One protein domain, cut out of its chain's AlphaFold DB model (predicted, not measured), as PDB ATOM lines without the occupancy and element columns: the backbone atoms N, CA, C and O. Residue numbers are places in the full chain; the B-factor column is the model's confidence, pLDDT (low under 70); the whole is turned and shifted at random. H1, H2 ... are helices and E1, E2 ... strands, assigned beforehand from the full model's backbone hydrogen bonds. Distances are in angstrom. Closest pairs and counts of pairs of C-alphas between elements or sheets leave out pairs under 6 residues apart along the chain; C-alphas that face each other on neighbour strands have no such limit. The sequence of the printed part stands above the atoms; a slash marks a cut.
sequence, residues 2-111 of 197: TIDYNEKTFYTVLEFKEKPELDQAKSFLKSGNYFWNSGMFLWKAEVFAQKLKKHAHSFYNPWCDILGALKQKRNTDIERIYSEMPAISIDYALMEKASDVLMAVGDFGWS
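Overview. This is residues 2 to 111 of the 197 residues of an uncharacterized protein of Bacteroidaceae bacterium (UniProt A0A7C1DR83). At one end of this loose model H2, H3 and H4 fold back and forth as a zigzag of three helices; at the other end lies a small sheet of E1, E2 and E3. H1 is set off by itself at the end of a loop, and the short H5 lies between the parts, near the middle. The printed part has 110 residues, in the order E1 E2 H1 H2 H3 H4 H5 E3; the class is mostly helix, and the sheet, E1 - E2 - E3, is antiparallel. The whole is loose, with a radius of gyration of the C-alphas of 17.2 A and spans of 50 by 37 by 28 A.

Along the chain. E1, residues 2 to 5, begins at C-alpha 2 (33.481, 26.335, -41.580); E2 is residues 8 to 12, 13.3 A, and E3 residues 102 to 104. H5 is residues 90 to 93, H2 45 to 55, 15.2 A, and H3 57 to 71, 21.5 A. H4, residues 75 to 84, 15.0 A, ends at C-alpha 84 (-3.799, 31.001, -54.281). H1 is residues 22 to 31, 14.5 A.

Arrangement. E1 and E2 form a hairpin, with N 3 and O 10 2.8 A apart. E2 and E3 are antiparallel, with N 11 and O 103 2.8 A apart. H5 is close to H2 but not clearly touching, C-alphas 55 and 93 being closest at 8.0 A. H2 and H3 form a helical hairpin, H3 touching with residues 59 to 63 alone; C-alphas 53 and 60 are closest, 5.2 A, at a shallow tilt of 34 degrees, only just short of steep. H3 and H4 form another, at 10 degrees, with C-alphas 66 and 78 closest, 5.7 A. H1 touches no helix and is not on the sheet. Every O i to N i+4 pair is within hydrogen-bond range in H1 and H2, 10 of 11 in H3 and 4 of 6 in H4; H5 is too short for one.

Size, cuts and confidence. The C-alphas of Lys 30 and Gln 72, the two farthest apart, are 52.7 A apart. The printed part has no cut. The link from H1 to H2 is long, 13 residues. Residue 111 alone has pLDDT under 70.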
ATOM      1  N   THR A   2      33.193  25.126 -40.797       89.75
ATOM      2  CA  THR A   2      33.481  26.335 -41.580       89.75
ATOM      3  C   THR A   2      33.929  25.974 -42.990       89.75
ATOM      4  O   THR A   2      34.459  24.886 -43.219       89.75
ATOM      5  N   ILE A   3      33.683  26.877 -43.934       91.50
ATOM      6  CA  ILE A   3      34.134  26.792 -45.321       91.50
ATOM      7  C   ILE A   3      34.799  28.123 -45.653       91.50
ATOM      8  O   ILE A   3      34.147  29.162 -45.572       91.50
ATOM      9  N   ASP A   4      36.069  28.091 -46.039       91.62
ATOM     10  CA  ASP A   4      36.803  29.291 -46.437       91.62
ATOM     11  C   ASP A   4      36.781  29.452 -47.962       91.62
ATOM     12  O   ASP A   4      37.056  28.510 -48.709       91.62
ATOM     13  N   TYR A   5      36.437  30.649 -48.435       89.19
ATOM     14  CA  TYR A   5      36.403  30.991 -49.856       89.19
ATOM     15  C   TYR A   5      36.734  32.471 -50.064       89.19
ATOM     16  O   TYR A   5      36.081  33.335 -49.480       89.19
ATOM     17  N   ASN A   6      37.721  32.770 -50.917       85.62
ATOM     18  CA  ASN A   6      38.195  34.132 -51.211       85.62
ATOM     19  C   ASN A   6      38.396  34.990 -49.945       85.62
ATOM     20  O   ASN A   6      37.800  36.058 -49.821       85.62
ATOM     21  N   GLU A   7      39.193  34.486 -48.996       88.25
ATOM     22  CA  GLU A   7      39.526  35.165 -47.725       88.25
ATOM     23  C   GLU A   7      38.326  35.427 -46.796       88.25
ATOM     24  O   GLU A   7      38.444  36.139 -45.800       88.25
ATOM     25  N   LYS A   8      37.162  34.830 -47.084       89.00
ATOM     26  CA  LYS A   8      35.981  34.877 -46.222       89.00
ATOM     27  C   LYS A   8      35.655  33.503 -45.663       89.00
ATOM     28  O   LYS A   8      35.620  32.518 -46.397       89.00
ATOM     29  N   THR A   9      35.337  33.474 -44.375       93.44
ATOM     30  CA  THR A   9      34.867  32.280 -43.678       93.44
ATOM     31  C   THR A   9      33.344  32.250 -43.660       93.44
ATOM     32  O   THR A   9      32.686  33.193 -43.216       93.44
ATOM     33  N   PHE A  10      32.788  31.136 -44.114       95.62
ATOM     34  CA  PHE A  10      31.371  30.813 -44.038       95.62
ATOM     35  C   PHE A  10      31.148  29.721 -42.998       95.62
ATOM     36  O   PHE A  10      31.977  28.829 -42.831       95.62
ATOM     37  N   TYR A  11      30.005  29.752 -42.324       95.69
ATOM     38  CA  TYR A  11      29.624  28.785 -41.303       95.69
ATOM     39  C   TYR A  11      28.470  27.934 -41.807       95.69
ATOM     40  O   TYR A  11      27.478  28.458 -42.312       95.69
ATOM     41  N   THR A  12      28.570  26.617 -41.649       95.94
ATOM     42  CA  THR A  12      27.425  25.728 -41.853       95.94
ATOM     43  C   THR A  12      26.381  25.999 -40.779       95.94
ATOM     44  O   THR A  12      26.673  25.868 -39.589       95.94
ATOM     45  N   VAL A  13      25.169  26.341 -41.206       96.06
ATOM     46  CA  VAL A  13      24.027  26.541 -40.313       96.06
ATOM     47  C   VAL A  13      23.508  25.174 -39.878       96.06
ATOM     48  O   VAL A  13      23.141  24.350 -40.714       96.06
ATOM     49  N   LEU A  14      23.525  24.921 -38.567       95.06
ATOM     50  CA  LEU A  14      23.045  23.665 -37.978       95.06
ATOM     51  C   LEU A  14      21.541  23.695 -37.703       95.06
ATOM     52  O   LEU A  14      20.866  22.678 -37.831       95.06
ATOM     53  N   GLU A  15      21.033  24.862 -37.326       93.81
ATOM     54  CA  GLU A  15      19.634  25.106 -37.012       93.81
ATOM     55  C   GLU A  15      19.295  26.537 -37.427       93.81
ATOM     56  O   GLU A  15      20.107  27.450 -37.259       93.81
ATOM     57  N   PHE A  16      18.096  26.724 -37.966       96.38
ATOM     58  CA  PHE A  16      17.523  28.031 -38.242       96.38
ATOM     59  C   PHE A  16      16.188  28.115 -37.508       96.38
ATOM     60  O   PHE A  16      15.350  27.223 -37.656       96.38
ATOM     61  N   LYS A  17      15.991  29.175 -36.720       95.81
ATOM     62  CA  LYS A  17      14.775  29.386 -35.934       95.81
ATOM     63  C   LYS A  17      14.242  30.798 -36.152       95.81
ATOM     64  O   LYS A  17      14.889  31.765 -35.759       95.81
ATOM     65  N   GLU A  18      13.060  30.904 -36.749       93.94
ATOM     66  CA  GLU A  18      12.403  32.186 -37.003       93.94
ATOM     67  C   GLU A  18      11.528  32.581 -35.808       93.94
ATOM     68  O   GLU A  18      10.629  31.835 -35.407       93.94
ATOM     69  N   LYS A  19      11.792  33.776 -35.260       90.56
ATOM     70  CA  LYS A  19      11.063  34.387 -34.132       90.56
ATOM     71  C   LYS A  19      10.860  33.421 -32.944       90.56
ATOM     72  O   LYS A  19       9.731  33.008 -32.677       90.56
ATOM     73  N   PRO A  20      11.938  33.039 -32.234       92.38
ATOM     74  CA  PRO A  20      11.839  32.172 -31.062       92.38
ATOM     75  C   PRO A  20      11.065  32.834 -29.915       92.38
ATOM     76  O   PRO A  20      11.087  34.056 -29.754       92.38
ATOM     77  N   GLU A  21      10.461  32.009 -29.061       92.19
ATOM     78  CA  GLU A  21       9.879  32.463 -27.795       92.19
ATOM     79  C   GLU A  21      10.946  33.080 -26.881       92.19
ATOM     80  O   GLU A  21      12.127  32.724 -26.947       92.19
ATOM     81  N   LEU A  22      10.532  33.973 -25.977       91.19
ATOM     82  CA  LEU A  22      11.443  34.774 -25.150       91.19
ATOM     83  C   LEU A  22      12.504  33.936 -24.413       91.19
ATOM     84  O   LEU A  22      13.676  34.311 -24.369       91.19
ATOM     85  N   ASP A  23      12.116  32.803 -23.832       95.06
ATOM     86  CA  ASP A  23      13.053  31.962 -23.080       95.06
ATOM     87  C   ASP A  23      14.033  31.216 -23.993       95.06
ATOM     88  O   ASP A  23      15.208  31.064 -23.647       95.06
ATOM     89  N   GLN A  24      13.597  30.838 -25.197       93.94
ATOM     90  CA  GLN A  24      14.476  30.270 -26.213       93.94
ATOM     91  C   GLN A  24      15.462  31.331 -26.733       93.94
ATOM     92  O   GLN A  24      16.660  31.060 -26.809       93.94
ATOM     93  N   ALA A  25      15.001  32.564 -26.968       93.50
ATOM     94  CA  ALA A  25      15.858  33.685 -27.356       93.50
ATOM     95  C   ALA A  25      16.950  33.972 -26.307       93.50
ATOM     96  O   ALA A  25      18.123  34.121 -26.650       93.50
ATOM     97  N   LYS A  26      16.602  33.976 -25.010       94.19
ATOM     98  CA  LYS A  26      17.591  34.112 -23.920       94.19
ATOM     99  C   LYS A  26      18.617  32.980 -23.934       94.19
ATOM    100  O   LYS A  26      19.799  33.227 -23.698       94.19
ATOM    101  N   SER A  27      18.177  31.748 -24.199       95.06
ATOM    102  CA  SER A  27      19.076  30.596 -24.300       95.06
ATOM    103  C   SER A  27      20.058  30.744 -25.464       95.06
ATOM    104  O   SER A  27      21.247  30.493 -25.278       95.06
ATOM    105  N   PHE A  28      19.586  31.197 -26.628       94.94
ATOM    106  CA  PHE A  28      20.416  31.438 -27.813       94.94
ATOM    107  C   PHE A  28      21.492  32.504 -27.571       94.94
ATOM    108  O   PHE A  28      22.650  32.319 -27.940       94.94
ATOM    109  N   LEU A  29      21.137  33.596 -26.885       92.81
ATOM    110  CA  LEU A  29      22.106  34.624 -26.490       92.81
ATOM    111  C   LEU A  29      23.149  34.070 -25.513       92.81
ATOM    112  O   LEU A  29      24.337  34.357 -25.643       92.81
ATOM    113  N   LYS A  30      22.718  33.253 -24.544       95.06
ATOM    114  CA  LYS A  30      23.610  32.671 -23.535       95.06
ATOM    115  C   LYS A  30      24.598  31.665 -24.131       95.06
ATOM    116  O   LYS A  30      25.715  31.561 -23.632       95.06
ATOM    117  N   SER A  31      24.200  30.907 -25.152       93.75
ATOM    118  CA  SER A  31      25.073  29.905 -25.769       93.75
ATOM    119  C   SER A  31      26.154  30.518 -26.666       93.75
ATOM    120  O   SER A  31      27.158  29.859 -26.926       93.75
ATOM    121  N   GLY A  32      25.980  31.767 -27.118       91.56
ATOM    122  CA  GLY A  32      26.994  32.530 -27.859       91.56
ATOM    123  C   GLY A  32      27.313  31.993 -29.259       91.56
ATOM    124  O   GLY A  32      28.263  32.447 -29.889       91.56
ATOM    125  N   ASN A  33      26.539  31.022 -29.746       92.69
ATOM    126  CA  ASN A  33      26.714  30.366 -31.044       92.69
ATOM    127  C   ASN A  33      25.501  30.538 -31.977       92.69
ATOM    128  O   ASN A  33      25.423  29.860 -33.000       92.69
ATOM    129  N   TYR A  34      24.573  31.433 -31.631       94.69
ATOM    130  CA  TYR A  34      23.477  31.871 -32.493       94.69
ATOM    131  C   TYR A  34      23.758  33.274 -33.024       94.69
ATOM    132  O   TYR A  34      24.342  34.111 -32.337       94.69
ATOM    133  N   PHE A  35      23.301  33.526 -34.246       94.06
ATOM    134  CA  PHE A  35      23.430  34.804 -34.932       94.06
ATOM    135  C   PHE A  35      22.049  35.284 -35.367       94.06
ATOM    136  O   PHE A  35      21.155  34.479 -35.633       94.06
ATOM    137  N   TRP A  36      21.884  36.600 -35.453       93.25
ATOM    138  CA  TRP A  36      20.672  37.198 -35.997       93.25
ATOM    139  C   TRP A  36      20.621  36.997 -37.513       93.25
ATOM    140  O   TRP A  36      21.589  37.291 -38.215       93.25
ATOM    141  N   ASN A  37      19.486  36.516 -38.023       93.88
ATOM    142  CA  ASN A  37      19.218  36.523 -39.455       93.88
ATOM    143  C   ASN A  37      18.948  37.964 -39.907       93.88
ATOM    144  O   ASN A  37      18.026  38.600 -39.403       93.88
ATOM    145  N   SER A  38      19.717  38.462 -40.876       91.19
ATOM    146  CA  SER A  38      19.542  39.822 -41.397       91.19
ATOM    147  C   SER A  38      18.419  39.945 -42.435       91.19
ATOM    148  O   SER A  38      18.219  41.025 -42.989       91.19
ATOM    149  N   GLY A  39      17.775  38.831 -42.804       91.31
ATOM    150  CA  GLY A  39      16.785  38.759 -43.884       91.31
ATOM    151  C   GLY A  39      17.380  38.802 -45.297       91.31
ATOM    152  O   GLY A  39      16.641  38.847 -46.279       91.31
ATOM    153  N   MET A  40      18.711  38.788 -45.427       93.56
ATOM    154  CA  MET A  40      19.393  38.791 -46.721       93.56
ATOM    155  C   MET A  40      19.805  37.377 -47.110       93.56
ATOM    156  O   MET A  40      20.486  36.686 -46.354       93.56
ATOM    157  N   PHE A  41      19.461  36.981 -48.333       95.19
ATOM    158  CA  PHE A  41      19.791  35.667 -48.865       95.19
ATOM    159  C   PHE A  41      20.486  35.767 -50.215       95.19
ATOM    160  O   PHE A  41      20.178  36.631 -51.036       95.19
ATOM    161  N   LEU A  42      21.402  34.832 -50.463       94.81
ATOM    162  CA  LEU A  42      22.079  34.681 -51.741       94.81
ATOM    163  C   LEU A  42      22.038  33.218 -52.173       94.81
ATOM    164  O   LEU A  42      22.508  32.330 -51.465       94.81
ATOM    165  N   TRP A  43      21.510  32.967 -53.367       94.94
ATOM    166  CA  TRP A  43      21.455  31.636 -53.960       94.94
ATOM    167  C   TRP A  43      21.432  31.707 -55.484       94.94
ATOM    168  O   TRP A  43      21.022  32.698 -56.086       94.94
ATOM    169  N   LYS A  44      21.825  30.605 -56.128       96.00
ATOM    170  CA  LYS A  44      21.519  30.391 -57.545       96.00
ATOM    171  C   LYS A  44      20.037  30.044 -57.685       96.00
ATOM    172  O   LYS A  44      19.525  29.246 -56.902       96.00
ATOM    173  N   ALA A  45      19.372  30.574 -58.711       93.12
ATOM    174  CA  ALA A  45      17.946  30.324 -58.956       93.12
ATOM    175  C   ALA A  45      17.610  28.824 -59.065       93.12
ATOM    176  O   ALA A  45      16.594  28.373 -58.543       93.12
ATOM    177  N   GLU A  46      18.489  28.034 -59.687       94.50
ATOM    178  CA  GLU A  46      18.326  26.581 -59.781       94.50
ATOM    179  C   GLU A  46      18.369  25.901 -58.405       94.50
ATOM    180  O   GLU A  46      17.508  25.081 -58.093       94.50
ATOM    181  N   VAL A  47      19.330  26.280 -57.555       95.69
ATOM    182  CA  VAL A  47      19.455  25.743 -56.191       95.69
ATOM    183  C   VAL A  47      18.227  26.118 -55.366       95.69
ATOM    184  O   VAL A  47      17.683  25.271 -54.663       95.69
ATOM    185  N   PHE A  48      17.742  27.353 -55.499       95.19
ATOM    186  CA  PHE A  48      16.514  27.791 -54.843       95.19
ATOM    187  C   PHE A  48      15.310  26.937 -55.259       95.19
ATOM    188  O   PHE A  48      14.625  26.387 -54.399       95.19
ATOM    189  N   ALA A  49      15.103  26.726 -56.562       94.75
ATOM    190  CA  ALA A  49      14.024  25.878 -57.066       94.75
ATOM    191  C   ALA A  49      14.135  24.423 -56.569       94.75
ATOM    192  O   ALA A  49      13.132  23.823 -56.183       94.75
ATOM    193  N   GLN A  50      15.346  23.857 -56.517       95.81
ATOM    194  CA  GLN A  50      15.584  22.520 -55.957       95.81
ATOM    195  C   GLN A  50      15.249  22.453 -54.458       95.81
ATOM    196  O   GLN A  50      14.639  21.484 -54.001       95.81
ATOM    197  N   LYS A  51      15.612  23.483 -53.685       96.19
ATOM    198  CA  LYS A  51      15.315  23.559 -52.249       96.19
ATOM    199  C   LYS A  51      13.816  23.754 -52.000       96.19
ATOM    200  O   LYS A  51      13.277  23.056 -51.144       96.19
ATOM    201  N   LEU A  52      13.127  24.576 -52.801       95.44
ATOM    202  CA  LEU A  52      11.663  24.667 -52.788       95.44
ATOM    203  C   LEU A  52      11.026  23.307 -53.069       95.44
ATOM    204  O   LEU A  52      10.175  22.862 -52.303       95.44
ATOM    205  N   LYS A  53      11.483  22.608 -54.113       95.69
ATOM    206  CA  LYS A  53      10.992  21.266 -54.440       95.69
ATOM    207  C   LYS A  53      11.149  20.312 -53.265       95.69
ATOM    208  O   LYS A  53      10.243  19.556 -52.989       95.69
ATOM    209  N   LYS A  54      12.288  20.333 -52.573       96.06
ATOM    210  CA  LYS A  54      12.575  19.382 -51.493       96.06
ATOM    211  C   LYS A  54      11.849  19.713 -50.183       96.06
ATOM    212  O   LYS A  54      11.429  18.798 -49.481       96.06
ATOM    213  N   HIS A  55      11.738  20.993 -49.836       95.31
ATOM    214  CA  HIS A  55      11.378  21.431 -48.481       95.31
ATOM    215  C   HIS A  55      10.097  22.279 -48.407       95.31
ATOM    216  O   HIS A  55       9.518  22.418 -47.330       95.31
ATOM    217  N   ALA A  56       9.633  22.821 -49.534       93.38
ATOM    218  CA  ALA A  56       8.517  23.759 -49.612       93.38
ATOM    219  C   ALA A  56       7.634  23.470 -50.843       93.38
ATOM    220  O   ALA A  56       7.408  24.338 -51.686       93.38
ATOM    221  N   HIS A  57       7.131  22.234 -50.959       89.44
ATOM    222  CA  HIS A  57       6.333  21.780 -52.110       89.44
ATOM    223  C   HIS A  57       5.151  22.706 -52.451       89.44
ATOM    224  O   HIS A  57       4.866  22.908 -53.630       89.44
ATOM    225  N   SER A  58       4.513  23.315 -51.442       90.69
ATOM    226  CA  SER A  58       3.424  24.288 -51.623       90.69
ATOM    227  C   SER A  58       3.835  25.529 -52.422       90.69
ATOM    228  O   SER A  58       2.976  26.190 -52.988       90.69
ATOM    229  N   PHE A  59       5.132  25.835 -52.488       93.69
ATOM    230  CA  PHE A  59       5.702  26.941 -53.260       93.69
ATOM    231  C   PHE A  59       6.334  26.483 -54.575       93.69
ATOM    232  O   PHE A  59       6.424  27.270 -55.512       93.69
ATOM    233  N   TYR A  60       6.748  25.217 -54.678       94.69
ATOM    234  CA  TYR A  60       7.382  24.700 -55.891       94.69
ATOM    235  C   TYR A  60       6.419  24.617 -57.084       94.69
ATOM    236  O   TYR A  60       6.792  25.003 -58.190       94.69
ATOM    237  N   ASN A  61       5.181  24.158 -56.875       91.12
ATOM    238  CA  ASN A  61       4.204  24.077 -57.967       91.12
ATOM    239  C   ASN A  61       3.817  25.478 -58.489       91.12
ATOM    240  O   ASN A  61       4.013  25.713 -59.682       91.12
ATOM    241  N   PRO A  62       3.425  26.449 -57.630       92.81
ATOM    242  CA  PRO A  62       3.207  27.829 -58.069       92.81
ATOM    243  C   PRO A  62       4.424  28.450 -58.760       92.81
ATOM    244  O   PRO A  62       4.275  29.151 -59.756       92.81
ATOM    245  N   TRP A  63       5.641  28.162 -58.286       92.12
ATOM    246  CA  TRP A  63       6.874  28.604 -58.942       92.12
ATOM    247  C   TRP A  63       6.970  28.098 -60.390       92.12
ATOM    248  O   TRP A  63       7.258  28.878 -61.301       92.12
ATOM    249  N   CYS A  64       6.701  26.812 -60.631       92.81
ATOM    250  CA  CYS A  64       6.674  26.247 -61.980       92.81
ATOM    251  C   CYS A  64       5.582  26.875 -62.857       92.81
ATOM    252  O   CYS A  64       5.854  27.197 -64.018       92.81
ATOM    253  N   ASP A  65       4.389  27.087 -62.305       92.25
ATOM    254  CA  ASP A  65       3.257  27.664 -63.032       92.25
ATOM    255  C   ASP A  65       3.521  29.125 -63.418       92.25
ATOM    256  O   ASP A  65       3.325  29.503 -64.577       92.25
ATOM    257  N   ILE A  66       4.070  29.925 -62.498       92.81
ATOM    258  CA  ILE A  66       4.483  31.314 -62.752       92.81
ATOM    259  C   ILE A  66       5.558  31.360 -63.842       92.81
ATOM    260  O   ILE A  66       5.456  32.155 -64.777       92.81
ATOM    261  N   LEU A  67       6.569  30.485 -63.784       91.62
ATOM    262  CA  LEU A  67       7.587  30.401 -64.837       91.62
ATOM    263  C   LEU A  67       6.980  30.043 -66.202       91.62
ATOM    264  O   LEU A  67       7.418  30.569 -67.228       91.62
ATOM    265  N   GLY A  68       5.984  29.155 -66.229       91.88
ATOM    266  CA  GLY A  68       5.236  28.809 -67.437       91.88
ATOM    267  C   GLY A  68       4.448  29.994 -67.998       91.88
ATOM    268  O   GLY A  68       4.551  30.288 -69.192       91.88
ATOM    269  N   ALA A  69       3.716  30.704 -67.138       91.75
ATOM    270  CA  ALA A  69       2.938  31.888 -67.496       91.75
ATOM    271  C   ALA A  69       3.828  33.017 -68.040       91.75
ATOM    272  O   ALA A  69       3.535  33.572 -69.102       91.75
ATOM    273  N   LEU A  70       4.964  33.293 -67.386       90.25
ATOM    274  CA  LEU A  70       5.945  34.295 -67.820       90.25
ATOM    275  C   LEU A  70       6.509  33.986 -69.211       90.25
ATOM    276  O   LEU A  70       6.537  34.861 -70.076       90.25
ATOM    277  N   LYS A  71       6.902  32.729 -69.468       91.75
ATOM    278  CA  LYS A  71       7.396  32.300 -70.792       91.75
ATOM    279  C   LYS A  71       6.359  32.499 -71.897       91.75
ATOM    280  O   LYS A  71       6.725  32.765 -73.038       91.75
ATOM    281  N   GLN A  72       5.080  32.374 -71.556       92.06
ATOM    282  CA  GLN A  72       3.956  32.516 -72.481       92.06
ATOM    283  C   GLN A  72       3.355  33.931 -72.489       92.06
ATOM    284  O   GLN A  72       2.381  34.162 -73.198       92.06
ATOM    285  N   LYS A  73       3.929  34.876 -71.727       87.50
ATOM    286  CA  LYS A  73       3.447  36.261 -71.570       87.50
ATOM    287  C   LYS A  73       1.981  36.358 -71.108       87.50
ATOM    288  O   LYS A  73       1.257  37.265 -71.513       87.50
ATOM    289  N   ARG A  74       1.539  35.425 -70.256       83.94
ATOM    290  CA  ARG A  74       0.181  35.378 -69.686       83.94
ATOM    291  C   ARG A  74       0.148  36.005 -68.291       83.94
ATOM    292  O   ARG A  74       0.116  35.305 -67.286       83.94
ATOM    293  N   ASN A  75       0.168  37.335 -68.223       76.88
ATOM    294  CA  ASN A  75       0.253  38.049 -66.941       76.88
ATOM    295  C   ASN A  75      -0.962  37.812 -66.026       76.88
ATOM    296  O   ASN A  75      -0.794  37.721 -64.816       76.88
ATOM    297  N   THR A  76      -2.159  37.630 -66.590       72.62
ATOM    298  CA  THR A  76      -3.391  37.360 -65.824       72.62
ATOM    299  C   THR A  76      -3.337  36.047 -65.040       72.62
ATOM    300  O   THR A  76      -3.989  35.913 -64.010       72.62
ATOM    301  N   ASP A  77      -2.544  35.072 -65.495       84.19
ATOM    302  CA  ASP A  77      -2.376  33.813 -64.770       84.19
ATOM    303  C   ASP A  77      -1.515  33.992 -63.517       84.19
ATOM    304  O   ASP A  77      -1.732  33.291 -62.534       84.19
ATOM    305  N   ILE A  78      -0.579  34.948 -63.523       89.31
ATOM    306  CA  ILE A  78       0.312  35.211 -62.386       89.31
ATOM    307  C   ILE A  78      -0.490  35.730 -61.197       89.31
ATOM    308  O   ILE A  78      -0.297  35.233 -60.093       89.31
ATOM    309  N   GLU A  79      -1.406  36.677 -61.416       88.81
ATOM    310  CA  GLU A  79      -2.261  37.222 -60.352       88.81
ATOM    311  C   GLU A  79      -3.089  36.123 -59.685       88.81
ATOM    312  O   GLU A  79      -3.085  35.991 -58.459       88.81
ATOM    313  N   ARG A  80      -3.732  35.277 -60.499       91.62
ATOM    314  CA  ARG A  80      -4.513  34.144 -60.001       91.62
ATOM    315  C   ARG A  80      -3.640  33.180 -59.196       91.62
ATOM    316  O   ARG A  80      -3.970  32.892 -58.049       91.62
ATOM    317  N   ILE A  81      -2.513  32.731 -59.756       91.94
ATOM    318  CA  ILE A  81      -1.594  31.812 -59.062       91.94
ATOM    319  C   ILE A  81      -1.123  32.425 -57.739       91.94
ATOM    320  O   ILE A  81      -1.151  31.751 -56.715       91.94
ATOM    321  N   TYR A  82      -0.731  33.701 -57.737       90.38
ATOM    322  CA  TYR A  82      -0.230  34.379 -56.544       90.38
ATOM    323  C   TYR A  82      -1.300  34.495 -55.450       90.38
ATOM    324  O   TYR A  82      -0.996  34.284 -54.281       90.38
ATOM    325  N   SER A  83      -2.561  34.758 -55.814       90.81
ATOM    326  CA  SER A  83      -3.677  34.809 -54.853       90.81
ATOM    327  C   SER A  83      -3.999  33.467 -54.184       90.81
ATOM    328  O   SER A  83      -4.544  33.442 -53.084       90.81
ATOM    329  N   GLU A  84      -3.639  32.354 -54.823       89.88
ATOM    330  CA  GLU A  84      -3.799  31.001 -54.281       89.88
ATOM    331  C   GLU A  84      -2.592  30.578 -53.413       89.88
ATOM    332  O   GLU A  84      -2.641  29.548 -52.734       89.88
ATOM    333  N   MET A  85      -1.494  31.350 -53.415       92.25
ATOM    334  CA  MET A  85      -0.278  31.009 -52.673       92.25
ATOM    335  C   MET A  85      -0.421  31.263 -51.164       92.25
ATOM    336  O   MET A  85      -1.030  32.248 -50.744       92.25
ATOM    337  N   PRO A  86       0.210  30.432 -50.311       91.38
ATOM    338  CA  PRO A  86       0.222  30.687 -48.877       91.38
ATOM    339  C   PRO A  86       0.989  31.973 -48.536       91.38
ATOM    340  O   PRO A  86       2.137  32.150 -48.950       91.38
ATOM    341  N   ALA A  87       0.391  32.830 -47.709       92.81
ATOM    342  CA  ALA A  87       1.031  34.029 -47.173       92.81
ATOM    343  C   ALA A  87       1.923  33.680 -45.964       92.81
ATOM    344  O   ALA A  87       1.505  33.785 -44.812       92.81
ATOM    345  N   ILE A  88       3.150  33.224 -46.226       93.06
ATOM    346  CA  ILE A  88       4.143  32.867 -45.199       93.06
ATOM    347  C   ILE A  88       5.540  33.355 -45.609       93.06
ATOM    348  O   ILE A  88       5.862  33.390 -46.797       93.06
ATOM    349  N   SER A  89       6.370  33.754 -44.640       93.50
ATOM    350  CA  SER A  89       7.732  34.223 -44.929       93.50
ATOM    351  C   SER A  89       8.622  33.095 -45.448       93.50
ATOM    352  O   SER A  89       8.391  31.915 -45.168       93.50
ATOM    353  N   ILE A  90       9.678  33.457 -46.181       94.25
ATOM    354  CA  ILE A  90      10.656  32.488 -46.684       94.25
ATOM    355  C   ILE A  90      11.389  31.762 -45.547       94.25
ATOM    356  O   ILE A  90      11.750  30.592 -45.697       94.25
ATOM    357  N   ASP A  91      11.539  32.420 -44.397       95.81
ATOM    358  CA  ASP A  91      12.173  31.876 -43.200       95.81
ATOM    359  C   ASP A  91      11.441  30.616 -42.716       95.81
ATOM    360  O   ASP A  91      12.039  29.548 -42.597       95.81
ATOM    361  N   TYR A  92      10.114  30.700 -42.568       94.50
ATOM    362  CA  TYR A  92       9.270  29.558 -42.209       94.50
ATOM    363  C   TYR A  92       9.004  28.609 -43.385       94.50
ATOM    364  O   TYR A  92       8.934  27.386 -43.216       94.50
ATOM    365  N   ALA A  93       8.798  29.154 -44.589       94.38
ATOM    366  CA  ALA A  93       8.474  28.353 -45.765       94.38
ATOM    367  C   ALA A  93       9.608  27.373 -46.075       94.38
ATOM    368  O   ALA A  93       9.341  26.189 -46.310       94.38
ATOM    369  N   LEU A  94      10.845  27.878 -46.040       95.81
ATOM    370  CA  LEU A  94      12.035  27.210 -46.540       95.81
ATOM    371  C   LEU A  94      13.172  27.140 -45.515       95.81
ATOM    372  O   LEU A  94      13.681  26.041 -45.302       95.81
ATOM    373  N   MET A  95      13.595  28.255 -44.909       96.69
ATOM    374  CA  MET A  95      14.885  28.307 -44.196       96.69
ATOM    375  C   MET A  95      14.938  27.439 -42.937       96.69
ATOM    376  O   MET A  95      15.933  26.748 -42.754       96.69
ATOM    377  N   GLU A  96      13.864  27.362 -42.140       96.12
ATOM    378  CA  GLU A  96      13.785  26.446 -40.981       96.12
ATOM    379  C   GLU A  96      13.902  24.959 -41.379       96.12
ATOM    380  O   GLU A  96      14.225  24.108 -40.554       96.12
ATOM    381  N   LYS A  97      13.628  24.621 -42.647       95.44
ATOM    382  CA  LYS A  97      13.596  23.238 -43.161       95.44
ATOM    383  C   LYS A  97      14.785  22.910 -44.059       95.44
ATOM    384  O   LYS A  97      15.002  21.742 -44.392       95.44
ATOM    385  N   ALA A  98      15.491  23.930 -44.537       94.62
ATOM    386  CA  ALA A  98      16.528  23.784 -45.537       94.62
ATOM    387  C   ALA A  98      17.783  23.149 -44.929       94.62
ATOM    388  O   ALA A  98      18.240  23.497 -43.849       94.62
ATOM    389  N   SER A  99      18.362  22.220 -45.684       91.94
ATOM    390  CA  SER A  99      19.698  21.667 -45.424       91.94
ATOM    391  C   SER A  99      20.750  22.421 -46.241       91.94
ATOM    392  O   SER A  99      20.397  23.113 -47.199       91.94
ATOM    393  N   ASP A 100      22.033  22.242 -45.925       92.38
ATOM    394  CA  ASP A 100      23.173  22.794 -46.683       92.38
ATOM    395  C   ASP A 100      23.177  24.331 -46.774       92.38
ATOM    396  O   ASP A 100      23.530  24.911 -47.802       92.38
ATOM    397  N   VAL A 101      22.745  24.996 -45.703       95.50
ATOM    398  CA  VAL A 101      22.749  26.458 -45.606       95.50
ATOM    399  C   VAL A 101      24.096  26.928 -45.061       95.50
ATOM    400  O   VAL A 101      24.630  26.371 -44.096       95.50
ATOM    401  N   LEU A 102      24.644  27.967 -45.688       95.81
ATOM    402  CA  LEU A 102      25.860  28.645 -45.254       95.81
ATOM    403  C   LEU A 102      25.528  30.070 -44.817       95.81
ATOM    404  O   LEU A 102      24.716  30.744 -45.448       95.81
ATOM    405  N   MET A 103      26.193  30.527 -43.764       95.62
ATOM    406  CA  MET A 103      26.069  31.872 -43.214       95.62
ATOM    407  C   MET A 103      27.411  32.595 -43.303       95.62
ATOM    408  O   MET A 103      28.450  32.027 -42.967       95.62
ATOM    409  N   ALA A 104      27.381  33.861 -43.711       93.81
ATOM    410  CA  ALA A 104      28.497  34.786 -43.553       93.81
ATOM    411  C   ALA A 104      28.205  35.725 -42.377       93.81
ATOM    412  O   ALA A 104      27.093  36.238 -42.265       93.81
ATOM    413  N   VAL A 105      29.197  35.955 -41.515       92.00
ATOM    414  CA  VAL A 105      29.083  36.945 -40.434       92.00
ATOM    415  C   VAL A 105      29.304  38.338 -41.019       92.00
ATOM    416  O   VAL A 105      30.222  38.544 -41.814       92.00
ATOM    417  N   GLY A 106      28.454  39.285 -40.633       87.25
ATOM    418  CA  GLY A 106      28.523  40.672 -41.067       87.25
ATOM    419  C   GLY A 106      28.640  41.632 -39.891       87.25
ATOM    420  O   GLY A 106      27.868  41.524 -38.943       87.25
ATOM    421  N   ASP A 107      29.570  42.580 -39.987       85.12
ATOM    422  CA  ASP A 107      29.678  43.728 -39.085       85.12
ATOM    423  C   ASP A 107      29.631  45.010 -39.923       85.12
ATOM    424  O   ASP A 107      30.620  45.434 -40.520       85.12
ATOM    425  N   PHE A 108      28.424  45.548 -40.083       81.56
ATOM    426  CA  PHE A 108      28.160  46.717 -40.926       81.56
ATOM    427  C   PHE A 108      27.077  47.634 -40.337       81.56
ATOM    428  O   PHE A 108      26.385  48.328 -41.077       81.56
ATOM    429  N   GLY A 109      26.914  47.631 -39.006       73.06
ATOM    430  CA  GLY A 109      25.934  48.487 -38.323       73.06
ATOM    431  C   GLY A 109      24.485  48.182 -38.719       73.06
ATOM    432  O   GLY A 109      23.700  49.092 -38.971       73.06
ATOM    433  N   TRP A 110      24.149  46.897 -38.843       78.12
ATOM    434  CA  TRP A 110      22.832  46.460 -39.298       78.12
ATOM    435  C   TRP A 110      21.746  46.685 -38.240       78.12
ATOM    436  O   TRP A 110      21.927  46.358 -37.068       78.12
ATOM    437  N   SER A 111      20.594  47.179 -38.690       69.19
ATOM    438  CA  SER A 111      19.350  47.242 -37.929       69.19
ATOM    439  C   SER A 111      18.194  46.970 -38.887       69.19
ATOM    440  O   SER A 111      18.106  47.601 -39.943       69.19
TER     441      SER A 111